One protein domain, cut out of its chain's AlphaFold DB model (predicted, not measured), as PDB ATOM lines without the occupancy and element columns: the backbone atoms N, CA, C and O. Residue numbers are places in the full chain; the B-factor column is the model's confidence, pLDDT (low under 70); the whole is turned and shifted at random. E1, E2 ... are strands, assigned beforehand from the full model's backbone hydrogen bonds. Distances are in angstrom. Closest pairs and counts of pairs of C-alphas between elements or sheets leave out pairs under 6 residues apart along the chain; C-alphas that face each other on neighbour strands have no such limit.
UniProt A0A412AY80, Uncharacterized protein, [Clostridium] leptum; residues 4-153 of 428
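AT A GLANCE: This is residues 4 to 153 of the 428 residues of an uncharacterized protein of [Clostridium] leptum (UniProt A0A412AY80). A small sandwich of two three-stranded sheets, E5 E1 E8 and E4 E3 E6, makes the body, and a long hairpin ribbon, E9 and E10, runs beside it with a gap between the ribbon and the strands of the body. The short pair E2 and E7 carries E1 and E8 onward at one end of the sandwich, where the loop of residues 12 to 29 lies, and beyond the other end residues 107 to 113 stick out in the link to the ribbon. The printed part has 150 residues with no named helix and ten named strands, E1 to E10 in order, in four sheets whose neighbours are antiparallel; the class is all strand, though under half of the residues, 70 of 150, are in named elements. The whole is loose, with a radius of gyration of the C-alphas of 19.1 A, and elongated, with spans of 66 by 39 by 29 A.

IN THESE COORDINATES: Find C-alpha 4 at (-42.952, 4.450, -9.228), where E1, residues 4 to 6, begins. After a tight link comes E2, residues 9 to 11. Go on through residues 12 to 29 to E3, residues 30 to 36, 20.2 A from first to last C-alpha. E4, residues 50 to 57, is 15.5 A long and bends by 89 degrees at residue 53. E5, residues 68 to 71, measures 9.7 A, and E6, residues 80 to 86, measures 19.8 A. E7 is residues 92 to 94 and E8 residues 97 to 100. Look next for C-alpha 117 at (-40.514, -13.011, -22.216); there E9, residues 117 to 131, begins, and it covers 44.7 A. E10, residues 137 to 152, is the longest strand with 16 residues and 47.1 A, and ends at C-alpha 152, (-36.370, -13.842, -20.594).

HOW THE PARTS SIT: Begin with the sandwich, two sheets face to face: the parts that face each other are 9.8 A centre to centre, and their best planes are 16 degrees apart. In one sheet E1 is the inner strand: look for N 5 and O 98 at 2.7 A towards E8, and N 70 and O 4 at 2.7 A towards E5. In the other, strongly twisted sheet E3 is the inner strand. Its N 32 and O 84 of E6 are 2.8 A apart, and N 33 and O 55 of E4 are 2.9 A apart; E3 and E4 form a hairpin. Between the two sheets, the closest C-alphas of E4 and E5 are those of Gly 55 and Val 70, 5.6 A apart, and those of E1 and E3 are Val 4 and Val 33, 7.7 A apart. E1 runs on into E2 at 31 degrees, and E7 runs on into E8 at 27 degrees. E2 and E7 are antiparallel, with N 93 and O 10 at 2.8 A. The hairpin of E9 and E10 is antiparallel at 168 degrees; check N 120 and O 149 at 2.8 A, and N 140 and O 128 at 2.7 A. E9 and E10 are apart from E6, and E8 is apart from both.

THE WHOLE: The two C-alphas farthest apart are those of Gly 17 and Ala 110, 67.0 A. The printed part has no cut. The links E2 to E3, E3 to E4 and E8 to E9 are long; in the last, residues 107 to 113 stand free. The mean pLDDT of the printed part is 80.9, and you will find values under 70 at residues 14 to 21, residues 103 to 115 and residue 126 of this model.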
ATOM      1  N   VAL A   4     -43.319   3.442  -8.224       89.56
ATOM      2  CA  VAL A   4     -42.952   4.450  -9.228       89.56
ATOM      3  C   VAL A   4     -42.138   5.518  -8.520       89.56
ATOM      4  O   VAL A   4     -42.572   6.042  -7.500       89.56
ATOM      5  N   ARG A   5     -40.967   5.865  -9.035       92.69
ATOM      6  CA  ARG A   5     -40.162   6.980  -8.548       92.69
ATOM      7  C   ARG A   5     -40.244   8.115  -9.548       92.69
ATOM      8  O   ARG A   5     -39.936   7.942 -10.719       92.69
ATOM      9  N   VAL A   6     -40.659   9.277  -9.070       92.12
ATOM     10  CA  VAL A   6     -40.790  10.491  -9.874       92.12
ATOM     11  C   VAL A   6     -39.649  11.428  -9.501       92.12
ATOM     12  O   VAL A   6     -39.416  11.669  -8.314       92.12
ATOM     13  N   TYR A   7     -38.922  11.931 -10.495       92.94
ATOM     14  CA  TYR A   7     -37.857  12.915 -10.300       92.94
ATOM     15  C   TYR A   7     -38.403  14.340 -10.382       92.94
ATOM     16  O   TYR A   7     -39.583  14.556 -10.665       92.94
ATOM     17  N   SER A   8     -37.557  15.332 -10.096       91.62
ATOM     18  CA  SER A   8     -38.001  16.722 -10.108       91.62
ATOM     19  C   SER A   8     -38.562  17.146 -11.459       91.62
ATOM     20  O   SER A   8     -38.047  16.792 -12.521       91.62
ATOM     21  N   ALA A   9     -39.635  17.928 -11.393       90.50
ATOM     22  CA  ALA A   9     -40.285  18.514 -12.549       90.50
ATOM     23  C   ALA A   9     -40.660  19.964 -12.237       90.50
ATOM     24  O   ALA A   9     -41.155  20.249 -11.147       90.50
ATOM     25  N   TYR A  10     -40.375  20.891 -13.145       90.25
ATOM     26  CA  TYR A  10     -40.472  22.325 -12.886       90.25
ATOM     27  C   TYR A  10     -40.719  23.124 -14.163       90.25
ATOM     28  O   TYR A  10     -40.340  22.709 -15.252       90.25
ATOM     29  N   ASN A  11     -41.313  24.306 -14.014       88.19
ATOM     30  CA  ASN A  11     -41.313  25.321 -15.063       88.19
ATOM     31  C   ASN A  11     -40.016  26.129 -14.940       88.19
ATOM     32  O   ASN A  11     -39.701  26.604 -13.845       88.19
ATOM     33  N   ALA A  12     -39.228  26.248 -16.006       84.19
ATOM     34  CA  ALA A  12     -37.982  27.010 -15.969       84.19
ATOM     35  C   ALA A  12     -38.242  28.526 -16.020       84.19
ATOM     36  O   ALA A  12     -39.171  28.997 -16.676       84.19
ATOM     37  N   GLN A  13     -37.401  29.311 -15.342       79.38
ATOM     38  CA  GLN A  13     -37.472  30.772 -15.401       79.38
ATOM     39  C   GLN A  13     -37.104  31.304 -16.788       79.38
ATOM     40  O   GLN A  13     -36.017  31.036 -17.292       79.38
ATOM     41  N   THR A  14     -37.940  32.169 -17.355       65.25
ATOM     42  CA  THR A  14     -37.637  32.904 -18.587       65.25
ATOM     43  C   THR A  14     -36.905  34.203 -18.273       65.25
ATOM     44  O   THR A  14     -37.516  35.248 -18.060       65.25
ATOM     45  N   ASN A  15     -35.570  34.167 -18.234       59.75
ATOM     46  CA  ASN A  15     -34.770  35.388 -18.128       59.75
ATOM     47  C   ASN A  15     -33.748  35.471 -19.281       59.75
ATOM     48  O   ASN A  15     -32.869  34.613 -19.343       59.75
ATOM     49  N   PRO A  16     -33.806  36.485 -20.175       52.62
ATOM     50  CA  PRO A  16     -32.980  36.580 -21.393       52.62
ATOM     51  C   PRO A  16     -31.448  36.696 -21.213       52.62
ATOM     52  O   PRO A  16     -30.758  37.089 -22.150       52.62
ATOM     53  N   GLY A  17     -30.897  36.407 -20.034       54.03
ATOM     54  CA  GLY A  17     -29.466  36.543 -19.741       54.03
ATOM     55  C   GLY A  17     -28.895  35.528 -18.748       54.03
ATOM     56  O   GLY A  17     -27.753  35.698 -18.327       54.03
ATOM     57  N   LEU A  18     -29.658  34.506 -18.353       50.44
ATOM     58  CA  LEU A  18     -29.209  33.438 -17.457       50.44
ATOM     59  C   LEU A  18     -29.456  32.088 -18.127       50.44
ATOM     60  O   LEU A  18     -30.509  31.879 -18.722       50.44
ATOM     61  N   ASP A  19     -28.469  31.201 -18.040       48.66
ATOM     62  CA  ASP A  19     -28.540  29.852 -18.596       48.66
ATOM     63  C   ASP A  19     -29.761  29.112 -18.006       48.66
ATOM     64  O   ASP A  19     -29.941  29.020 -16.786       48.66
ATOM     65  N   LEU A  20     -30.662  28.699 -18.894       54.62
ATOM     66  CA  LEU A  20     -32.047  28.303 -18.627       54.62
ATOM     67  C   LEU A  20     -32.131  26.889 -18.034       54.62
ATOM     68  O   LEU A  20     -32.373  25.948 -18.776       54.62
ATOM     69  N   MET A  21     -31.964  26.731 -16.715       63.03
ATOM     70  CA  MET A  21     -32.338  25.504 -15.967       63.03
ATOM     71  C   MET A  21     -32.713  25.776 -14.491       63.03
ATOM     72  O   MET A  21     -32.573  24.909 -13.631       63.03
ATOM     73  N   THR A  22     -33.153  26.993 -14.143       73.75
ATOM     74  CA  THR A  22     -33.534  27.309 -12.748       73.75
ATOM     75  C   THR A  22     -35.055  27.190 -12.562       73.75
ATOM     76  O   THR A  22     -35.784  27.844 -13.314       73.75
ATOM     77  N   PRO A  23     -35.555  26.413 -11.578       80.81
ATOM     78  CA  PRO A  23     -36.987  26.301 -11.291       80.81
ATOM     79  C   PRO A  23     -37.656  27.641 -10.936       80.81
ATOM     80  O   PRO A  23     -37.166  28.387 -10.084       80.81
ATOM     81  N   ASP A  24     -38.813  27.930 -11.534       82.19
ATOM     82  CA  ASP A  24     -39.685  29.044 -11.150       82.19
ATOM     83  C   ASP A  24     -40.589  28.641  -9.976       82.19
ATOM     84  O   ASP A  24     -41.655  28.044 -10.137       82.19
ATOM     85  N   ALA A  25     -40.169  29.003  -8.764       79.12
ATOM     86  CA  ALA A  25     -40.907  28.707  -7.538       79.12
ATOM     87  C   ALA A  25     -42.300  29.369  -7.460       79.12
ATOM     88  O   ALA A  25     -43.101  28.975  -6.613       79.12
ATOM     89  N   SER A  26     -42.605  30.360  -8.307       82.81
ATOM     90  CA  SER A  26     -43.931  30.996  -8.354       82.81
ATOM     91  C   SER A  26     -44.969  30.185  -9.137       82.81
ATOM     92  O   SER A  26     -46.167  30.452  -9.018       82.81
ATOM     93  N   LYS A  27     -44.524  29.171  -9.889       85.12
ATOM     94  CA  LYS A  27     -45.350  28.312 -10.745       85.12
ATOM     95  C   LYS A  27     -45.162  26.839 -10.360       85.12
ATOM     96  O   LYS A  27     -44.442  26.114 -11.052       85.12
ATOM     97  N   PRO A  28     -45.751  26.398  -9.234       88.19
ATOM     98  CA  PRO A  28     -45.531  25.053  -8.722       88.19
ATOM     99  C   PRO A  28     -46.108  23.994  -9.663       88.19
ATOM    100  O   PRO A  28     -47.241  24.117 -10.130       88.19
ATOM    101  N   VAL A  29     -45.334  22.932  -9.882       91.44
ATOM    102  CA  VAL A  29     -45.764  21.749 -10.627       91.44
ATOM    103  C   VAL A  29     -46.160  20.663  -9.632       91.44
ATOM    104  O   VAL A  29     -45.441  20.385  -8.669       91.44
ATOM    105  N   CYS A  30     -47.288  20.008  -9.885       93.19
ATOM    106  CA  CYS A  30     -47.710  18.813  -9.162       93.19
ATOM    107  C   CYS A  30     -47.616  17.594 -10.079       93.19
ATOM    108  O   CYS A  30     -47.934  17.688 -11.262       93.19
ATOM    109  N   ALA A  31     -47.228  16.443  -9.539       93.88
ATOM    110  CA  ALA A  31     -47.223  15.172 -10.260       93.88
ATOM    111  C   ALA A  31     -48.220  14.198  -9.630       93.88
ATOM    112  O   ALA A  31     -48.425  14.202  -8.415       93.88
ATOM    113  N   LYS A  32     -48.840  13.350 -10.448       94.88
ATOM    114  CA  LYS A  32     -49.817  12.362  -9.994       94.88
ATOM    115  C   LYS A  32     -49.608  11.032 -10.695       94.88
ATOM    116  O   LYS A  32     -49.675  10.965 -11.919       94.88
ATOM    117  N   VAL A  33     -49.382   9.974  -9.926       93.56
ATOM    118  CA  VAL A  33     -49.270   8.613 -10.457       93.56
ATOM    119  C   VAL A  33     -50.664   8.015 -10.614       93.56
ATOM    120  O   VAL A  33     -51.461   7.999  -9.672       93.56
ATOM    121  N   GLN A  34     -50.951   7.514 -11.811       92.69
ATOM    122  CA  GLN A  34     -52.201   6.848 -12.154       92.69
ATOM    123  C   GLN A  34     -51.931   5.465 -12.738       92.69
ATOM    124  O   GLN A  34     -50.833   5.198 -13.229       92.69
ATOM    125  N   TYR A  35     -52.931   4.592 -12.690       90.75
ATOM    126  CA  TYR A  35     -52.851   3.226 -13.187       90.75
ATOM    127  C   TYR A  35     -54.115   2.815 -13.949       90.75
ATOM    128  O   TYR A  35     -55.196   3.362 -13.722       90.75
ATOM    129  N   GLN A  36     -53.971   1.809 -14.808       90.00
ATOM    130  CA  GLN A  36     -55.075   1.081 -15.438       90.00
ATOM    131  C   GLN A  36     -55.079  -0.379 -14.991       90.00
ATOM    132  O   GLN A  36     -54.028  -0.970 -14.717       90.00
ATOM    133  N   SER A  37     -56.280  -0.953 -14.922       86.81
ATOM    134  CA  SER A  37     -56.476  -2.379 -14.664       86.81
ATOM    135  C   SER A  37     -56.300  -3.209 -15.938       86.81
ATOM    136  O   SER A  37     -56.285  -2.665 -17.038       86.81
ATOM    137  N   ALA A  38     -56.215  -4.537 -15.809       83.19
ATOM    138  CA  ALA A  38     -56.152  -5.437 -16.965       83.19
ATOM    139  C   ALA A  38     -57.337  -5.272 -17.933       83.19
ATOM    140  O   ALA A  38     -57.158  -5.381 -19.141       83.19
ATOM    141  N   ALA A  39     -58.535  -4.999 -17.405       85.69
ATOM    142  CA  ALA A  39     -59.750  -4.841 -18.204       85.69
ATOM    143  C   ALA A  39     -59.749  -3.567 -19.063       85.69
ATOM    144  O   ALA A  39     -60.447  -3.518 -20.072       85.69
ATOM    145  N   ASP A  40     -58.963  -2.566 -18.667       86.75
ATOM    146  CA  ASP A  40     -58.924  -1.247 -19.297       86.75
ATOM    147  C   ASP A  40     -57.604  -0.995 -20.052       86.75
ATOM    148  O   ASP A  40     -57.359   0.111 -20.534       86.75
ATOM    149  N   LEU A  41     -56.728  -2.004 -20.116       81.69
ATOM    150  CA  LEU A  41     -55.376  -1.882 -20.648       81.69
ATOM    151  C   LEU A  41     -55.394  -1.457 -22.123       81.69
ATOM    152  O   LEU A  41     -55.988  -2.132 -22.963       81.69
ATOM    153  N   GLY A  42     -54.692  -0.365 -22.433       71.44
ATOM    154  CA  GLY A  42     -54.587   0.166 -23.797       71.44
ATOM    155  C   GLY A  42     -55.767   1.045 -24.222       71.44
ATOM    156  O   GLY A  42     -55.863   1.395 -25.394       71.44
ATOM    157  N   SER A  43     -56.666   1.397 -23.297       79.81
ATOM    158  CA  SER A  43     -57.696   2.406 -23.542       79.81
ATOM    159  C   SER A  43     -57.118   3.820 -23.430       79.81
ATOM    160  O   SER A  43     -56.493   4.158 -22.423       79.81
ATOM    161  N   ASP A  44     -57.408   4.668 -24.417       75.06
ATOM    162  CA  ASP A  44     -57.087   6.104 -24.386       75.06
ATOM    163  C   ASP A  44     -58.138   6.929 -23.619       75.06
ATOM    164  O   ASP A  44     -58.006   8.143 -23.461       75.06
ATOM    165  N   ASP A  45     -59.210   6.292 -23.138       84.62
ATOM    166  CA  ASP A  45     -60.238   6.970 -22.355       84.62
ATOM    167  C   ASP A  45     -59.687   7.352 -20.973       84.62
ATOM    168  O   ASP A  45     -59.487   6.503 -20.103       84.62
ATOM    169  N   GLU A  46     -59.488   8.651 -20.753       83.38
ATOM    170  CA  GLU A  46     -59.056   9.260 -19.489       83.38
ATOM    171  C   GLU A  46     -59.822   8.748 -18.256       83.38
ATOM    172  O   GLU A  46     -59.249   8.647 -17.172       83.38
ATOM    173  N   SER A  47     -61.098   8.379 -18.402       87.88
ATOM    174  CA  SER A  47     -61.920   7.880 -17.293       87.88
ATOM    175  C   SER A  47     -61.520   6.486 -16.797       87.88
ATOM    176  O   SER A  47     -61.882   6.097 -15.683       87.88
ATOM    177  N   THR A  48     -60.747   5.742 -17.591       90.12
ATOM    178  CA  THR A  48     -60.229   4.419 -17.221       90.12
ATOM    179  C   THR A  48     -58.996   4.484 -16.322       90.12
ATOM    180  O   THR A  48     -58.670   3.510 -15.638       90.12
ATOM    181  N   TRP A  49     -58.331   5.641 -16.270       91.44
ATOM    182  CA  TRP A  49     -57.172   5.871 -15.421       91.44
ATOM    183  C   TRP A  49     -57.599   6.203 -13.996       91.44
ATOM    184  O   TRP A  49     -58.389   7.113 -13.741       91.44
ATOM    185  N   ARG A  50     -57.043   5.470 -13.035       91.81
ATOM    186  CA  ARG A  50     -57.349   5.619 -11.610       91.81
ATOM    187  C   ARG A  50     -56.131   6.125 -10.865       91.81
ATOM    188  O   ARG A  50     -55.000   5.776 -11.185       91.81
ATOM    189  N   ASP A  51     -56.361   6.928  -9.838       92.88
ATOM    190  CA  ASP A  51     -55.274   7.459  -9.025       92.88
ATOM    191  C   ASP A  51     -54.669   6.375  -8.140       92.88
ATOM    192  O   ASP A  51     -55.385   5.632  -7.461       92.88
ATOM    193  N   VAL A  52     -53.338   6.320  -8.092       92.38
ATOM    194  CA  VAL A  52     -52.650   5.512  -7.087       92.38
ATOM    195  C   VAL A  52     -52.862   6.169  -5.713       92.38
ATOM    196  O   VAL A  52     -52.617   7.373  -5.570       92.38
ATOM    197  N   PRO A  53     -53.298   5.424  -4.679       90.38
ATOM    198  CA  PRO A  53     -53.422   5.956  -3.325       90.38
ATOM    199  C   PRO A  53     -52.100   6.559  -2.839       90.38
ATOM    200  O   PRO A  53     -51.061   5.913  -2.916       90.38
ATOM    201  N   ASN A  54     -52.140   7.794  -2.329       88.38
ATOM    202  CA  ASN A  54     -50.953   8.579  -1.951       88.38
ATOM    203  C   ASN A  54     -49.950   8.827  -3.099       88.38
ATOM    204  O   ASN A  54     -48.798   9.164  -2.846       88.38
ATOM    205  N   GLY A  55     -50.375   8.696  -4.359       90.00
ATOM    206  CA  GLY A  55     -49.537   8.919  -5.540       90.00
ATOM    207  C   GLY A  55     -49.469  10.365  -6.024       90.00
ATOM    208  O   GLY A  55     -49.032  10.600  -7.145       90.00
ATOM    209  N   THR A  56     -49.932  11.328  -5.223       94.44
ATOM    210  CA  THR A  56     -49.835  12.760  -5.546       94.44
ATOM    211  C   THR A  56     -48.586  13.348  -4.902       94.44
ATOM    212  O   THR A  56     -48.364  13.177  -3.706       94.44
ATOM    213  N   ILE A  57     -47.793  14.056  -5.700       93.88
ATOM    214  CA  ILE A  57     -46.579  14.748  -5.287       93.88
ATOM    215  C   ILE A  57     -46.807  16.236  -5.516       93.88
ATOM    216  O   ILE A  57     -46.850  16.713  -6.653       93.88
ATOM    217  N   GLU A  58     -46.970  16.968  -4.420       92.00
ATOM    218  CA  GLU A  58     -47.035  18.424  -4.454       92.00
ATOM    219  C   GLU A  58     -45.623  19.007  -4.553       92.00
ATOM    220  O   GLU A  58     -44.696  18.515  -3.911       92.00
ATOM    221  N   ASN A  59     -45.466  20.087  -5.321       89.81
ATOM    222  CA  ASN A  59     -44.189  20.782  -5.506       89.81
ATOM    223  C   ASN A  59     -43.066  19.868  -6.026       89.81
ATOM    224  O   ASN A  59     -41.992  19.779  -5.423       89.81
ATOM    225  N   ALA A  60     -43.297  19.219  -7.169       90.75
ATOM    226  CA  ALA A  60     -42.333  18.328  -7.817       90.75
ATOM    227  C   ALA A  60     -40.975  19.011  -8.088       90.75
ATOM    228  O   ALA A  60     -39.941  18.347  -8.116       90.75
ATOM    229  N   GLN A  61     -40.941  20.340  -8.207       89.69
ATOM    230  CA  GLN A  61     -39.714  21.118  -8.389       89.69
ATOM    231  C   GLN A  61     -38.744  21.047  -7.197       89.69
ATOM    232  O   GLN A  61     -37.558  21.323  -7.357       89.69
ATOM    233  N   SER A  62     -39.234  20.683  -6.010       89.44
ATOM    234  CA  SER A  62     -38.442  20.595  -4.775       89.44
ATOM    235  C   SER A  62     -37.816  19.216  -4.554       89.44
ATOM    236  O   SER A  62     -37.129  19.013  -3.551       89.44
ATOM    237  N   LEU A  63     -38.070  18.252  -5.444       90.75
ATOM    238  CA  LEU A  63     -37.500  16.916  -5.324       90.75
ATOM    239  C   LEU A  63     -35.982  16.958  -5.543       90.75
ATOM    240  O   LEU A  63     -35.487  17.552  -6.502       90.75
ATOM    241  N   GLY A  64     -35.246  16.311  -4.639       85.06
ATOM    242  CA  GLY A  64     -33.803  16.131  -4.765       85.06
ATOM    243  C   GLY A  64     -33.432  15.144  -5.876       85.06
ATOM    244  O   GLY A  64     -34.296  14.573  -6.541       85.06
ATOM    245  N   ALA A  65     -32.129  14.905  -6.039       86.19
ATOM    246  CA  ALA A  65     -31.604  13.982  -7.048       86.19
ATOM    247  C   ALA A  65     -32.136  12.542  -6.904       86.19
ATOM    248  O   ALA A  65     -32.205  11.829  -7.895       86.19
ATOM    249  N   ASP A  66     -32.555  12.137  -5.702       88.06
ATOM    250  CA  ASP A  66     -33.101  10.801  -5.429       88.06
ATOM    251  C   ASP A  66     -34.593  10.653  -5.799       88.06
ATOM    252  O   ASP A  66     -35.147   9.554  -5.725       88.06
ATOM    253  N   GLY A  67     -35.256  11.749  -6.188       91.38
ATOM    254  CA  GLY A  67     -36.686  11.774  -6.493       91.38
ATOM    255  C   GLY A  67     -37.579  11.428  -5.293       91.38
ATOM    256  O   GLY A  67     -37.158  11.442  -4.134       91.38
ATOM    257  N   MET A  68     -38.846  11.121  -5.569       93.31
ATOM    258  CA  MET A  68     -39.807  10.616  -4.588       93.31
ATOM    259  C   MET A  68     -40.395   9.294  -5.062       93.31
ATOM    260  O   MET A  68     -40.898   9.186  -6.177       93.31
ATOM    261  N   THR A  69     -40.345   8.285  -4.193       93.38
ATOM    262  CA  THR A  69     -40.892   6.955  -4.473       93.38
ATOM    263  C   THR A  69     -42.340   6.869  -3.991       93.38
ATOM    264  O   THR A  69     -42.623   7.040  -2.807       93.38
ATOM    265  N   VAL A  70     -43.248   6.573  -4.914       91.69
ATOM    266  CA  VAL A  70     -44.652   6.231  -4.692       91.69
ATOM    267  C   VAL A  70     -44.777   4.711  -4.715       91.69
ATOM    268  O   VAL A  70     -44.654   4.082  -5.765       91.69
ATOM    269  N   SER A  71     -45.016   4.101  -3.558       89.69
ATOM    270  CA  SER A  71     -45.306   2.667  -3.480       89.69
ATOM    271  C   SER A  71     -46.687   2.369  -4.059       89.69
ATOM    272  O   SER A  71     -47.646   3.073  -3.749       89.69
ATOM    273  N   ILE A  72     -46.800   1.307  -4.856       86.44
ATOM    274  CA  ILE A  72     -48.082   0.783  -5.331       86.44
ATOM    275  C   ILE A  72     -48.610  -0.192  -4.264       86.44
ATOM    276  O   ILE A  72     -47.951  -1.196  -3.988       86.44
ATOM    277  N   PRO A  73     -49.757   0.089  -3.616       85.81
ATOM    278  CA  PRO A  73     -50.299  -0.793  -2.585       85.81
ATOM    279  C   PRO A  73     -50.549  -2.226  -3.072       85.81
ATOM    280  O   PRO A  73     -51.046  -2.448  -4.175       85.81
ATOM    281  N   ASN A  74     -50.291  -3.207  -2.203       78.12
ATOM    282  CA  ASN A  74     -50.634  -4.605  -2.471       78.12
ATOM    283  C   ASN A  74     -52.144  -4.755  -2.733       78.12
ATOM    284  O   ASN A  74     -52.962  -4.244  -1.967       78.12
ATOM    285  N   GLY A  75     -52.506  -5.482  -3.793       76.94
ATOM    286  CA  GLY A  75     -53.898  -5.681  -4.225       76.94
ATOM    287  C   GLY A  75     -54.372  -4.717  -5.317       76.94
ATOM    288  O   GLY A  75     -55.472  -4.888  -5.836       76.94
ATOM    289  N   LEU A  76     -53.553  -3.735  -5.709       82.00
ATOM    290  CA  LEU A  76     -53.769  -2.984  -6.943       82.00
ATOM    291  C   LEU A  76     -53.349  -3.821  -8.150       82.00
ATOM    292  O   LEU A  76     -52.162  -4.036  -8.388       82.00
ATOM    293  N   GLU A  77     -54.330  -4.256  -8.937       79.12
ATOM    294  CA  GLU A  77     -54.131  -4.947 -10.219       79.12
ATOM    295  C   GLU A  77     -53.721  -3.959 -11.328       79.12
ATOM    296  O   GLU A  77     -54.398  -3.814 -12.343       79.12
ATOM    297  N   ALA A  78     -52.633  -3.217 -11.108       81.69
ATOM    298  CA  ALA A  78     -52.102  -2.256 -12.068       81.69
ATOM    299  C   ALA A  78     -51.354  -2.971 -13.205       81.69
ATOM    300  O   ALA A  78     -50.332  -3.620 -12.962       81.69
ATOM    301  N   MET A  79     -51.850  -2.814 -14.435       79.81
ATOM    302  CA  MET A  79     -51.270  -3.376 -15.665       79.81
ATOM    303  C   MET A  79     -50.599  -2.322 -16.553       79.81
ATOM    304  O   MET A  79     -49.717  -2.659 -17.336       79.81
ATOM    305  N   ALA A  80     -50.966  -1.052 -16.392       83.00
ATOM    306  CA  ALA A  80     -50.251   0.097 -16.936       83.00
ATOM    307  C   ALA A  80     -50.210   1.223 -15.898       83.00
ATOM    308  O   ALA A  80     -51.048   1.269 -14.991       83.00
ATOM    309  N   PHE A  81     -49.241   2.125 -16.032       86.56
ATOM    310  CA  PHE A  81     -49.115   3.314 -15.195       86.56
ATOM    311  C   PHE A  81     -48.759   4.533 -16.041       86.56
ATOM    312  O   PHE A  81     -48.178   4.412 -17.117       86.56
ATOM    313  N   ARG A  82     -49.078   5.715 -15.521       87.50
ATOM    314  CA  ARG A  82     -48.606   6.991 -16.056       87.50
ATOM    315  C   ARG A  82     -48.376   7.988 -14.933       87.50
ATOM    316  O   ARG A  82     -48.922   7.842 -13.837       87.50
ATOM    317  N   VAL A  83     -47.595   9.020 -15.222       90.31
ATOM    318  CA  VAL A  83     -47.404  10.167 -14.331       90.31
ATOM    319  C   VAL A  83     -47.949  11.399 -15.033       90.31
ATOM    320  O   VAL A  83     -47.462  11.781 -16.092       90.31
ATOM    321  N   VAL A  84     -48.972  12.007 -14.444       90.81
ATOM    322  CA  VAL A  84     -49.618  13.212 -14.963       90.81
ATOM    323  C   VAL A  84     -49.079  14.421 -14.213       90.81
ATOM    324  O   VAL A  84     -49.220  14.509 -12.992       90.81
ATOM    325  N   TYR A  85     -48.478  15.360 -14.940       90.50
ATOM    326  CA  TYR A  85     -48.034  16.638 -14.391       90.50
ATOM    327  C   TYR A  85     -49.126  17.701 -14.565       90.50
ATOM    328  O   TYR A  85     -49.732  17.818 -15.627       90.50
ATOM    329  N   THR A  86     -49.386  18.486 -13.521       91.31
ATOM    330  CA  THR A  86     -50.320  19.624 -13.531       91.31
ATOM    331  C   THR A  86     -49.612  20.895 -13.056       91.31
ATOM    332  O   THR A  86     -48.600  20.819 -12.363       91.31
ATOM    333  N   GLY A  87     -50.114  22.071 -13.455       87.81
ATOM    334  CA  GLY A  87     -49.424  23.349 -13.211       87.81
ATOM    335  C   GLY A  87     -48.230  23.599 -14.143       87.81
ATOM    336  O   GLY A  87     -47.335  24.368 -13.805       87.81
ATOM    337  N   VAL A  88     -48.199  22.926 -15.295       87.00
ATOM    338  CA  VAL A  88     -47.161  23.069 -16.326       87.00
ATOM    339  C   VAL A  88     -47.365  24.341 -17.160       87.00
ATOM    340  O   VAL A  88     -48.503  24.729 -17.426       87.00
ATOM    341  N   ASP A  89     -46.269  24.977 -17.563       83.38
ATOM    342  CA  ASP A  89     -46.234  26.233 -18.325       83.38
ATOM    343  C   ASP A  89     -45.165  26.176 -19.439       83.38
ATOM    344  O   ASP A  89     -44.498  25.154 -19.642       83.38
ATOM    345  N   GLU A  90     -44.998  27.275 -20.178       71.88
ATOM    346  CA  GLU A  90     -43.931  27.469 -21.158       71.88
ATOM    347  C   GLU A  90     -42.569  27.193 -20.484       71.88
ATOM    348  O   GLU A  90     -42.244  27.790 -19.457       71.88
ATOM    349  N   HIS A  91     -41.789  26.259 -21.044       79.88
ATOM    350  CA  HIS A  91     -40.520  25.735 -20.495       79.88
ATOM    351  C   HIS A  91     -40.627  24.744 -19.322       79.88
ATOM    352  O   HIS A  91     -39.764  24.712 -18.440       79.88
ATOM    353  N   PHE A  92     -41.653  23.898 -19.322       85.06
ATOM    354  CA  PHE A  92     -41.704  22.718 -18.461       85.06
ATOM    355  C   PHE A  92     -40.530  21.748 -18.707       85.06
ATOM    356  O   PHE A  92     -40.217  21.399 -19.846       85.06
ATOM    357  N   VAL A  93     -39.922  21.269 -17.622       85.00
ATOM    358  CA  VAL A  93     -38.863  20.255 -17.598       85.00
ATOM    359  C   VAL A  93     -39.260  19.145 -16.626       85.00
ATOM    360  O   VAL A  93     -39.634  19.430 -15.491       85.00
ATOM    361  N   ALA A  94     -39.131  17.882 -17.044       87.88
ATOM    362  CA  ALA A  94     -39.257  16.704 -16.183       87.88
ATOM    363  C   ALA A  94     -37.971  15.872 -16.245       87.88
ATOM    364  O   ALA A  94     -37.537  15.485 -17.327       87.88
ATOM    365  N   ASN A  95     -37.377  15.573 -15.089       87.19
ATOM    366  CA  ASN A  95     -36.075  14.901 -15.015       87.19
ATOM    367  C   ASN A  95     -36.139  13.367 -15.113       87.19
ATOM    368  O   ASN A  95     -35.094  12.727 -15.149       87.19
ATOM    369  N   GLY A  96     -37.335  12.772 -15.170       86.06
ATOM    370  CA  GLY A  96     -37.515  11.341 -15.427       86.06
ATOM    371  C   GLY A  96     -38.476  10.638 -14.472       86.06
ATOM    372  O   GLY A  96     -39.005  11.230 -13.525       86.06
ATOM    373  N   ILE A  97     -38.708   9.355 -14.747       88.12
ATOM    374  CA  ILE A  97     -39.532   8.443 -13.950       88.12
ATOM    375  C   ILE A  97     -38.847   7.076 -13.970       88.12
ATOM    376  O   ILE A  97     -38.577   6.553 -15.048       88.12
ATOM    377  N   ASP A  98     -38.650   6.486 -12.798       87.19
ATOM    378  CA  ASP A  98     -38.228   5.093 -12.649       87.19
ATOM    379  C   ASP A  98     -39.386   4.260 -12.105       87.19
ATOM    380  O   ASP A  98     -40.299   4.771 -11.451       87.19
ATOM    381  N   PHE A  99     -39.349   2.952 -12.321       86.44
ATOM    382  CA  PHE A  99     -40.316   2.049 -11.722       86.44
ATOM    383  C   PHE A  99     -39.747   0.653 -11.519       86.44
ATOM    384  O   PHE A  99     -38.801   0.239 -12.184       86.44
ATOM    385  N   GLU A 100     -40.379  -0.094 -10.621       84.19
ATOM    386  CA  GLU A 100     -40.060  -1.494 -10.377       84.19
ATOM    387  C   GLU A 100     -41.320  -2.343 -10.476       84.19
ATOM    388  O   GLU A 100     -42.385  -2.005  -9.946       84.19
ATOM    389  N   VAL A 101     -41.194  -3.487 -11.139       75.06
ATOM    390  CA  VAL A 101     -42.235  -4.507 -11.207       75.06
ATOM    391  C   VAL A 101     -41.646  -5.817 -10.720       75.06
ATOM    392  O   VAL A 101     -40.662  -6.300 -11.267       75.06
ATOM    393  N   THR A 102     -42.286  -6.431  -9.728       71.88
ATOM    394  CA  THR A 102     -42.093  -7.853  -9.446       71.88
ATOM    395  C   THR A 102     -43.244  -8.645 -10.038       71.88
ATOM    396  O   THR A 102     -44.416  -8.320  -9.832       71.88
ATOM    397  N   PHE A 103     -42.898  -9.704 -10.760       66.38
ATOM    398  CA  PHE A 103     -43.833 -10.738 -11.173       66.38
ATOM    399  C   PHE A 103     -43.835 -11.815 -10.086       66.38
ATOM    400  O   PHE A 103     -42.774 -12.313  -9.711       66.38
ATOM    401  N   ALA A 104     -45.005 -12.136  -9.530       60.78
ATOM    402  CA  ALA A 104     -45.106 -13.193  -8.527       60.78
ATOM    403  C   ALA A 104     -44.668 -14.545  -9.125       60.78
ATOM    404  O   ALA A 104     -44.996 -14.851 -10.274       60.78
ATOM    405  N   GLN A 105     -43.941 -15.349  -8.338       54.44
ATOM    406  CA  GLN A 105     -43.559 -16.712  -8.717       54.44
ATOM    407  C   GLN A 105     -44.825 -17.532  -8.995       54.44
ATOM    408  O   GLN A 105     -45.763 -17.534  -8.194       54.44
ATOM    409  N   ARG A 106     -44.873 -18.187 -10.157       59.59
ATOM    410  CA  ARG A 106     -46.080 -18.876 -10.620       59.59
ATOM    411  C   ARG A 106     -46.287 -20.225  -9.926       59.59
ATOM    412  O   ARG A 106     -45.305 -20.908  -9.635       59.59
ATOM    413  N   PRO A 107     -47.549 -20.652  -9.737       55.00
ATOM    414  CA  PRO A 107     -47.879 -22.061  -9.556       55.00
ATOM    415  C   PRO A 107     -47.475 -22.849 -10.813       55.00
ATOM    416  O   PRO A 107     -47.767 -22.409 -11.923       55.00
ATOM    417  N   SER A 108     -46.819 -24.002 -10.654       52.34
ATOM    418  CA  SER A 108     -46.546 -24.919 -11.765       52.34
ATOM    419  C   SER A 108     -47.836 -25.657 -12.135       52.34
ATOM    420  O   SER A 108     -48.168 -26.668 -11.513       52.34
ATOM    421  N   ASP A 109     -48.599 -25.139 -13.091       55.31
ATOM    422  CA  ASP A 109     -49.779 -25.823 -13.626       55.31
ATOM    423  C   ASP A 109     -49.725 -25.823 -15.156       55.31
ATOM    424  O   ASP A 109     -49.638 -24.766 -15.781       55.31
ATOM    425  N   ALA A 110     -49.795 -27.020 -15.744       53.59
ATOM    426  CA  ALA A 110     -49.797 -27.262 -17.183       53.59
ATOM    427  C   ALA A 110     -50.987 -26.603 -17.917       53.59
ATOM    428  O   ALA A 110     -50.977 -26.511 -19.143       53.59
ATOM    429  N   ALA A 111     -52.018 -26.153 -17.193       55.41
ATOM    430  CA  ALA A 111     -53.185 -25.478 -17.762       55.41
ATOM    431  C   ALA A 111     -53.030 -23.951 -17.931       55.41
ATOM    432  O   ALA A 111     -53.932 -23.311 -18.478       55.41
ATOM    433  N   LEU A 112     -51.938 -23.341 -17.457       56.41
ATOM    434  CA  LEU A 112     -51.731 -21.890 -17.519       56.41
ATOM    435  C   LEU A 112     -50.795 -21.501 -18.673       56.41
ATOM    436  O   LEU A 112     -49.774 -22.138 -18.903       56.41
ATOM    437  N   HIS A 113     -51.126 -20.412 -19.378       56.78
ATOM    438  CA  HIS A 113     -50.253 -19.838 -20.406       56.78
ATOM    439  C   HIS A 113     -48.906 -19.407 -19.800       56.78
ATOM    440  O   HIS A 113     -48.855 -18.614 -18.856       56.78
ATOM    441  N   GLU A 114     -47.809 -19.914 -20.361       65.31
ATOM    442  CA  GLU A 114     -46.455 -19.587 -19.928       65.31
ATOM    443  C   GLU A 114     -46.023 -18.228 -20.502       65.31
ATOM    444  O   GLU A 114     -45.911 -18.051 -21.711       65.31
ATOM    445  N   ILE A 115     -45.779 -17.237 -19.637       68.38
ATOM    446  CA  ILE A 115     -45.051 -16.023 -20.040       68.38
ATOM    447  C   ILE A 115     -43.561 -16.335 -19.940       68.38
ATOM    448  O   ILE A 115     -43.069 -16.575 -18.834       68.38
ATOM    449  N   THR A 116     -42.876 -16.280 -21.074       73.56
ATOM    450  CA  THR A 116     -41.452 -16.613 -21.236       73.56
ATOM    451  C   THR A 116     -40.576 -15.384 -21.481       73.56
ATOM    452  O   THR A 116     -39.367 -15.429 -21.282       73.56
ATOM    453  N   LYS A 117     -41.190 -14.260 -21.866       80.31
ATOM    454  CA  LYS A 117     -40.514 -13.011 -22.216       80.31
ATOM    455  C   LYS A 117     -41.286 -11.814 -21.676       80.31
ATOM    456  O   LYS A 117     -42.501 -11.720 -21.842       80.31
ATOM    457  N   ILE A 118     -40.572 -10.877 -21.069       77.31
ATOM    458  CA  ILE A 118     -41.063  -9.545 -20.724       77.31
ATOM    459  C   ILE A 118     -40.380  -8.565 -21.663       77.31
ATOM    460  O   ILE A 118     -39.161  -8.572 -21.798       77.31
ATOM    461  N   THR A 119     -41.178  -7.729 -22.311       78.06
ATOM    462  CA  THR A 119     -40.699  -6.661 -23.187       78.06
ATOM    463  C   THR A 119     -41.232  -5.352 -22.639       78.06
ATOM    464  O   THR A 119     -42.421  -5.252 -22.344       78.06
ATOM    465  N   ASN A 120     -40.361  -4.363 -22.474       76.06
ATOM    466  CA  ASN A 120     -40.732  -3.039 -22.014       76.06
ATOM    467  C   ASN A 120     -40.229  -1.985 -22.994       76.06
ATOM    468  O   ASN A 120     -39.028  -1.868 -23.231       76.06
ATOM    469  N   THR A 121     -41.152  -1.174 -23.486       77.31
ATOM    470  CA  THR A 121     -40.869  -0.001 -24.307       77.31
ATOM    471  C   THR A 121     -41.660   1.148 -23.704       77.31
ATOM    472  O   THR A 121     -42.854   1.009 -23.444       77.31
ATOM    473  N   ALA A 122     -41.003   2.271 -23.444       70.81
ATOM    474  CA  ALA A 122     -41.669   3.500 -23.048       70.81
ATOM    475  C   ALA A 122     -41.961   4.344 -24.292       70.81
ATOM    476  O   ALA A 122     -41.240   4.281 -25.286       70.81
ATOM    477  N   ALA A 123     -43.000   5.166 -24.231       74.81
ATOM    478  CA  ALA A 123     -43.264   6.190 -25.230       74.81
ATOM    479  C   ALA A 123     -43.633   7.490 -24.520       74.81
ATOM    480  O   ALA A 123     -44.224   7.460 -23.439       74.81
ATOM    481  N   TYR A 124     -43.279   8.622 -25.120       70.94
ATOM    482  CA  TYR A 124     -43.842   9.911 -24.742       70.94
ATOM    483  C   TYR A 124     -44.567  10.511 -25.937       70.94
ATOM    484  O   TYR A 124     -44.144  10.341 -27.080       70.94
ATOM    485  N   GLU A 125     -45.630  11.244 -25.639       74.31
ATOM    486  CA  GLU A 125     -46.365  12.064 -26.586       74.31
ATOM    487  C   GLU A 125     -46.503  13.462 -25.982       74.31
ATOM    488  O   GLU A 125     -46.849  13.620 -24.809       74.31
ATOM    489  N   TYR A 126     -46.165  14.480 -26.763       68.50
ATOM    490  CA  TYR A 126     -46.188  15.875 -26.361       68.50
ATOM    491  C   TYR A 126     -46.948  16.693 -27.399       68.50
ATOM    492  O   TYR A 126     -46.511  16.837 -28.539       68.50
ATOM    493  N   THR A 127     -48.083  17.252 -26.981       75.62
ATOM    494  CA  THR A 127     -48.889  18.140 -27.822       75.62
ATOM    495  C   THR A 127     -48.602  19.594 -27.464       75.62
ATOM    496  O   THR A 127     -48.776  20.005 -26.317       75.62
ATOM    497  N   PHE A 128     -48.190  20.381 -28.453       74.19
ATOM    498  CA  PHE A 128     -47.940  21.816 -28.339       74.19
ATOM    499  C   PHE A 128     -48.623  22.582 -29.464       74.19
ATOM    500  O   PHE A 128     -49.063  22.013 -30.453       74.19
ATOM    501  N   VAL A 129     -48.741  23.895 -29.307       81.56
ATOM    502  CA  VAL A 129     -49.342  24.761 -30.321       81.56
ATOM    503  C   VAL A 129     -48.229  25.420 -31.124       81.56
ATOM    504  O   VAL A 129     -47.365  26.089 -30.558       81.56
ATOM    505  N   GLN A 130     -48.257  25.255 -32.443       82.69
ATOM    506  CA  GLN A 130     -47.383  25.958 -33.376       82.69
ATOM    507  C   GLN A 130     -48.212  26.902 -34.247       82.69
ATOM    508  O   GLN A 130     -49.369  26.626 -34.550       82.69
ATOM    509  N   LYS A 131     -47.622  28.022 -34.667       84.19
ATOM    510  CA  LYS A 131     -48.242  28.873 -35.684       84.19
ATOM    511  C   LYS A 131     -48.019  28.297 -37.081       84.19
ATOM    512  O   LYS A 131     -46.877  28.007 -37.437       84.19
ATOM    513  N   ASP A 132     -49.093  28.151 -37.854       83.88
ATOM    514  CA  ASP A 132     -49.022  27.817 -39.281       83.88
ATOM    515  C   ASP A 132     -48.485  28.994 -40.123       83.88
ATOM    516  O   ASP A 132     -48.200  30.077 -39.600       83.88
ATOM    517  N   GLU A 133     -48.339  28.796 -41.438       84.31
ATOM    518  CA  GLU A 133     -47.849  29.831 -42.370       84.31
ATOM    519  C   GLU A 133     -48.732  31.096 -42.392       84.31
ATOM    520  O   GLU A 133     -48.276  32.170 -42.790       84.31
ATOM    521  N   GLU A 134     -49.974  31.003 -41.910       87.75
ATOM    522  CA  GLU A 134     -50.924  32.110 -41.799       87.75
ATOM    523  C   GLU A 134     -51.000  32.703 -40.378       87.75
ATOM    524  O   GLU A 134     -51.804  33.601 -40.113       87.75
ATOM    525  N   GLY A 135     -50.150  32.238 -39.458       83.06
ATOM    526  CA  GLY A 135     -50.064  32.725 -38.083       83.06
ATOM    527  C   GLY A 135     -51.163  32.207 -37.151       83.06
ATOM    528  O   GLY A 135     -51.308  32.738 -36.040       83.06
ATOM    529  N   ARG A 136     -51.941  31.204 -37.575       87.06
ATOM    530  CA  ARG A 136     -52.983  30.565 -36.762       87.06
ATOM    531  C   ARG A 136     -52.374  29.483 -35.890       87.06
ATOM    532  O   ARG A 136     -51.465  28.775 -36.298       87.06
ATOM    533  N   ASP A 137     -52.919  29.364 -34.693       85.81
ATOM    534  CA  ASP A 137     -52.508  28.374 -33.711       85.81
ATOM    535  C   ASP A 137     -53.026  26.988 -34.127       85.81
ATOM    536  O   ASP A 137     -54.236  26.774 -34.229       85.81
ATOM    537  N   VAL A 138     -52.110  26.056 -34.384       88.00
ATOM    538  CA  VAL A 138     -52.394  24.673 -34.778       88.00
ATOM    539  C   VAL A 138     -51.752  23.729 -33.757       88.00
ATOM    540  O   VAL A 138     -50.563  23.876 -33.464       88.00
ATOM    541  N   PRO A 139     -52.502  22.770 -33.188       81.88
ATOM    542  CA  PRO A 139     -51.927  21.758 -32.317       81.88
ATOM    543  C   PRO A 139     -51.055  20.798 -33.134       81.88
ATOM    544  O   PRO A 139     -51.474  20.278 -34.167       81.88
ATOM    545  N   VAL A 140     -49.844  20.566 -32.649       81.31
ATOM    546  CA  VAL A 140     -48.862  19.625 -33.175       81.31
ATOM    547  C   VAL A 140     -48.536  18.641 -32.068       81.31
ATOM    548  O   VAL A 140     -48.263  19.036 -30.938       81.31
ATOM    549  N   THR A 141     -48.552  17.362 -32.407       80.75
ATOM    550  CA  THR A 141     -48.225  16.271 -31.497       80.75
ATOM    551  C   THR A 141     -46.901  15.659 -31.938       80.75
ATOM    552  O   THR A 141     -46.793  15.184 -33.068       80.75
ATOM    553  N   ASP A 142     -45.891  15.696 -31.071       79.81
ATOM    554  CA  ASP A 142     -44.625  14.978 -31.244       79.81
ATOM    555  C   ASP A 142     -44.612  13.752 -30.335       79.81
ATOM    556  O   ASP A 142     -44.969  13.842 -29.161       79.81
ATOM    557  N   GLY A 143     -44.186  12.608 -30.859       79.94
ATOM    558  CA  GLY A 143     -44.114  11.369 -30.099       79.94
ATOM    559  C   GLY A 143     -42.808  10.637 -30.363       79.94
ATOM    560  O   GLY A 143     -42.354  10.554 -31.505       79.94
ATOM    561  N   ARG A 144     -42.197  10.078 -29.314       82.56
ATOM    562  CA  ARG A 144     -41.036   9.186 -29.453       82.56
ATOM    563  C   ARG A 144     -41.182   7.952 -28.585       82.56
ATOM    564  O   ARG A 144     -41.740   8.002 -27.492       82.56
ATOM    565  N   THR A 145     -40.597   6.861 -29.058       81.75
ATOM    566  CA  THR A 145     -40.442   5.612 -28.316       81.75
ATOM    567  C   THR A 145     -39.024   5.498 -27.760       81.75
ATOM    568  O   THR A 145     -38.054   5.956 -28.369       81.75
ATOM    569  N   SER A 146     -38.892   4.906 -26.575       77.12
ATOM    570  CA  SER A 146     -37.604   4.509 -26.021       77.12
ATOM    571  C   SER A 146     -37.053   3.295 -26.764       77.12
ATOM    572  O   SER A 146     -37.746   2.640 -27.545       77.12
ATOM    573  N   ASN A 147     -35.812   2.930 -26.450       77.62
ATOM    574  CA  ASN A 147     -35.336   1.581 -26.721       77.62
ATOM    575  C   ASN A 147     -36.206   0.549 -25.982       77.62
ATOM    576  O   ASN A 147     -36.795   0.835 -24.935       77.62
ATOM    577  N   THR A 148     -36.250  -0.659 -26.522       83.50
ATOM    578  CA  THR A 148     -36.917  -1.797 -25.896       83.50
ATOM    579  C   THR A 148     -35.957  -2.498 -24.940       83.50
ATOM    580  O   THR A 148     -34.800  -2.738 -25.281       83.50
ATOM    581  N   VAL A 149     -36.431  -2.824 -23.740       79.25
ATOM    582  CA  VAL A 149     -35.747  -3.694 -22.778       79.25
ATOM    583  C   VAL A 149     -36.447  -5.045 -22.784       79.25
ATOM    584  O   VAL A 149     -37.669  -5.106 -22.656       79.25
ATOM    585  N   GLU A 150     -35.680  -6.120 -22.913       84.19
ATOM    586  CA  GLU A 150     -36.199  -7.486 -22.907       84.19
ATOM    587  C   GLU A 150     -35.617  -8.279 -21.736       84.19
ATOM    588  O   GLU A 150     -34.440  -8.150 -21.405       84.19
ATOM    589  N   ALA A 151     -36.447  -9.112 -21.115       80.12
ATOM    590  CA  ALA A 151     -36.032 -10.069 -20.101       80.12
ATOM    591  C   ALA A 151     -36.691 -11.422 -20.380       80.12
ATOM    592  O   ALA A 151     -37.917 -11.516 -20.461       80.12
ATOM    593  N   MET A 152     -35.878 -12.467 -20.517       83.06
ATOM    594  CA  MET A 152     -36.370 -13.842 -20.594       83.06
ATOM    595  C   MET A 152     -36.634 -14.380 -19.188       83.06
ATOM    596  O   MET A 152     -35.992 -13.965 -18.220       83.06
ATOM    597  N   LEU A 153     -37.584 -15.303 -19.075       78.19
ATOM    598  CA  LEU A 153     -37.932 -15.986 -17.832       78.19
ATOM    599  C   LEU A 153     -37.584 -17.483 -17.928       78.19
ATOM    600  O   LEU A 153     -37.568 -18.024 -19.033       78.19
TER     601      LEU A 153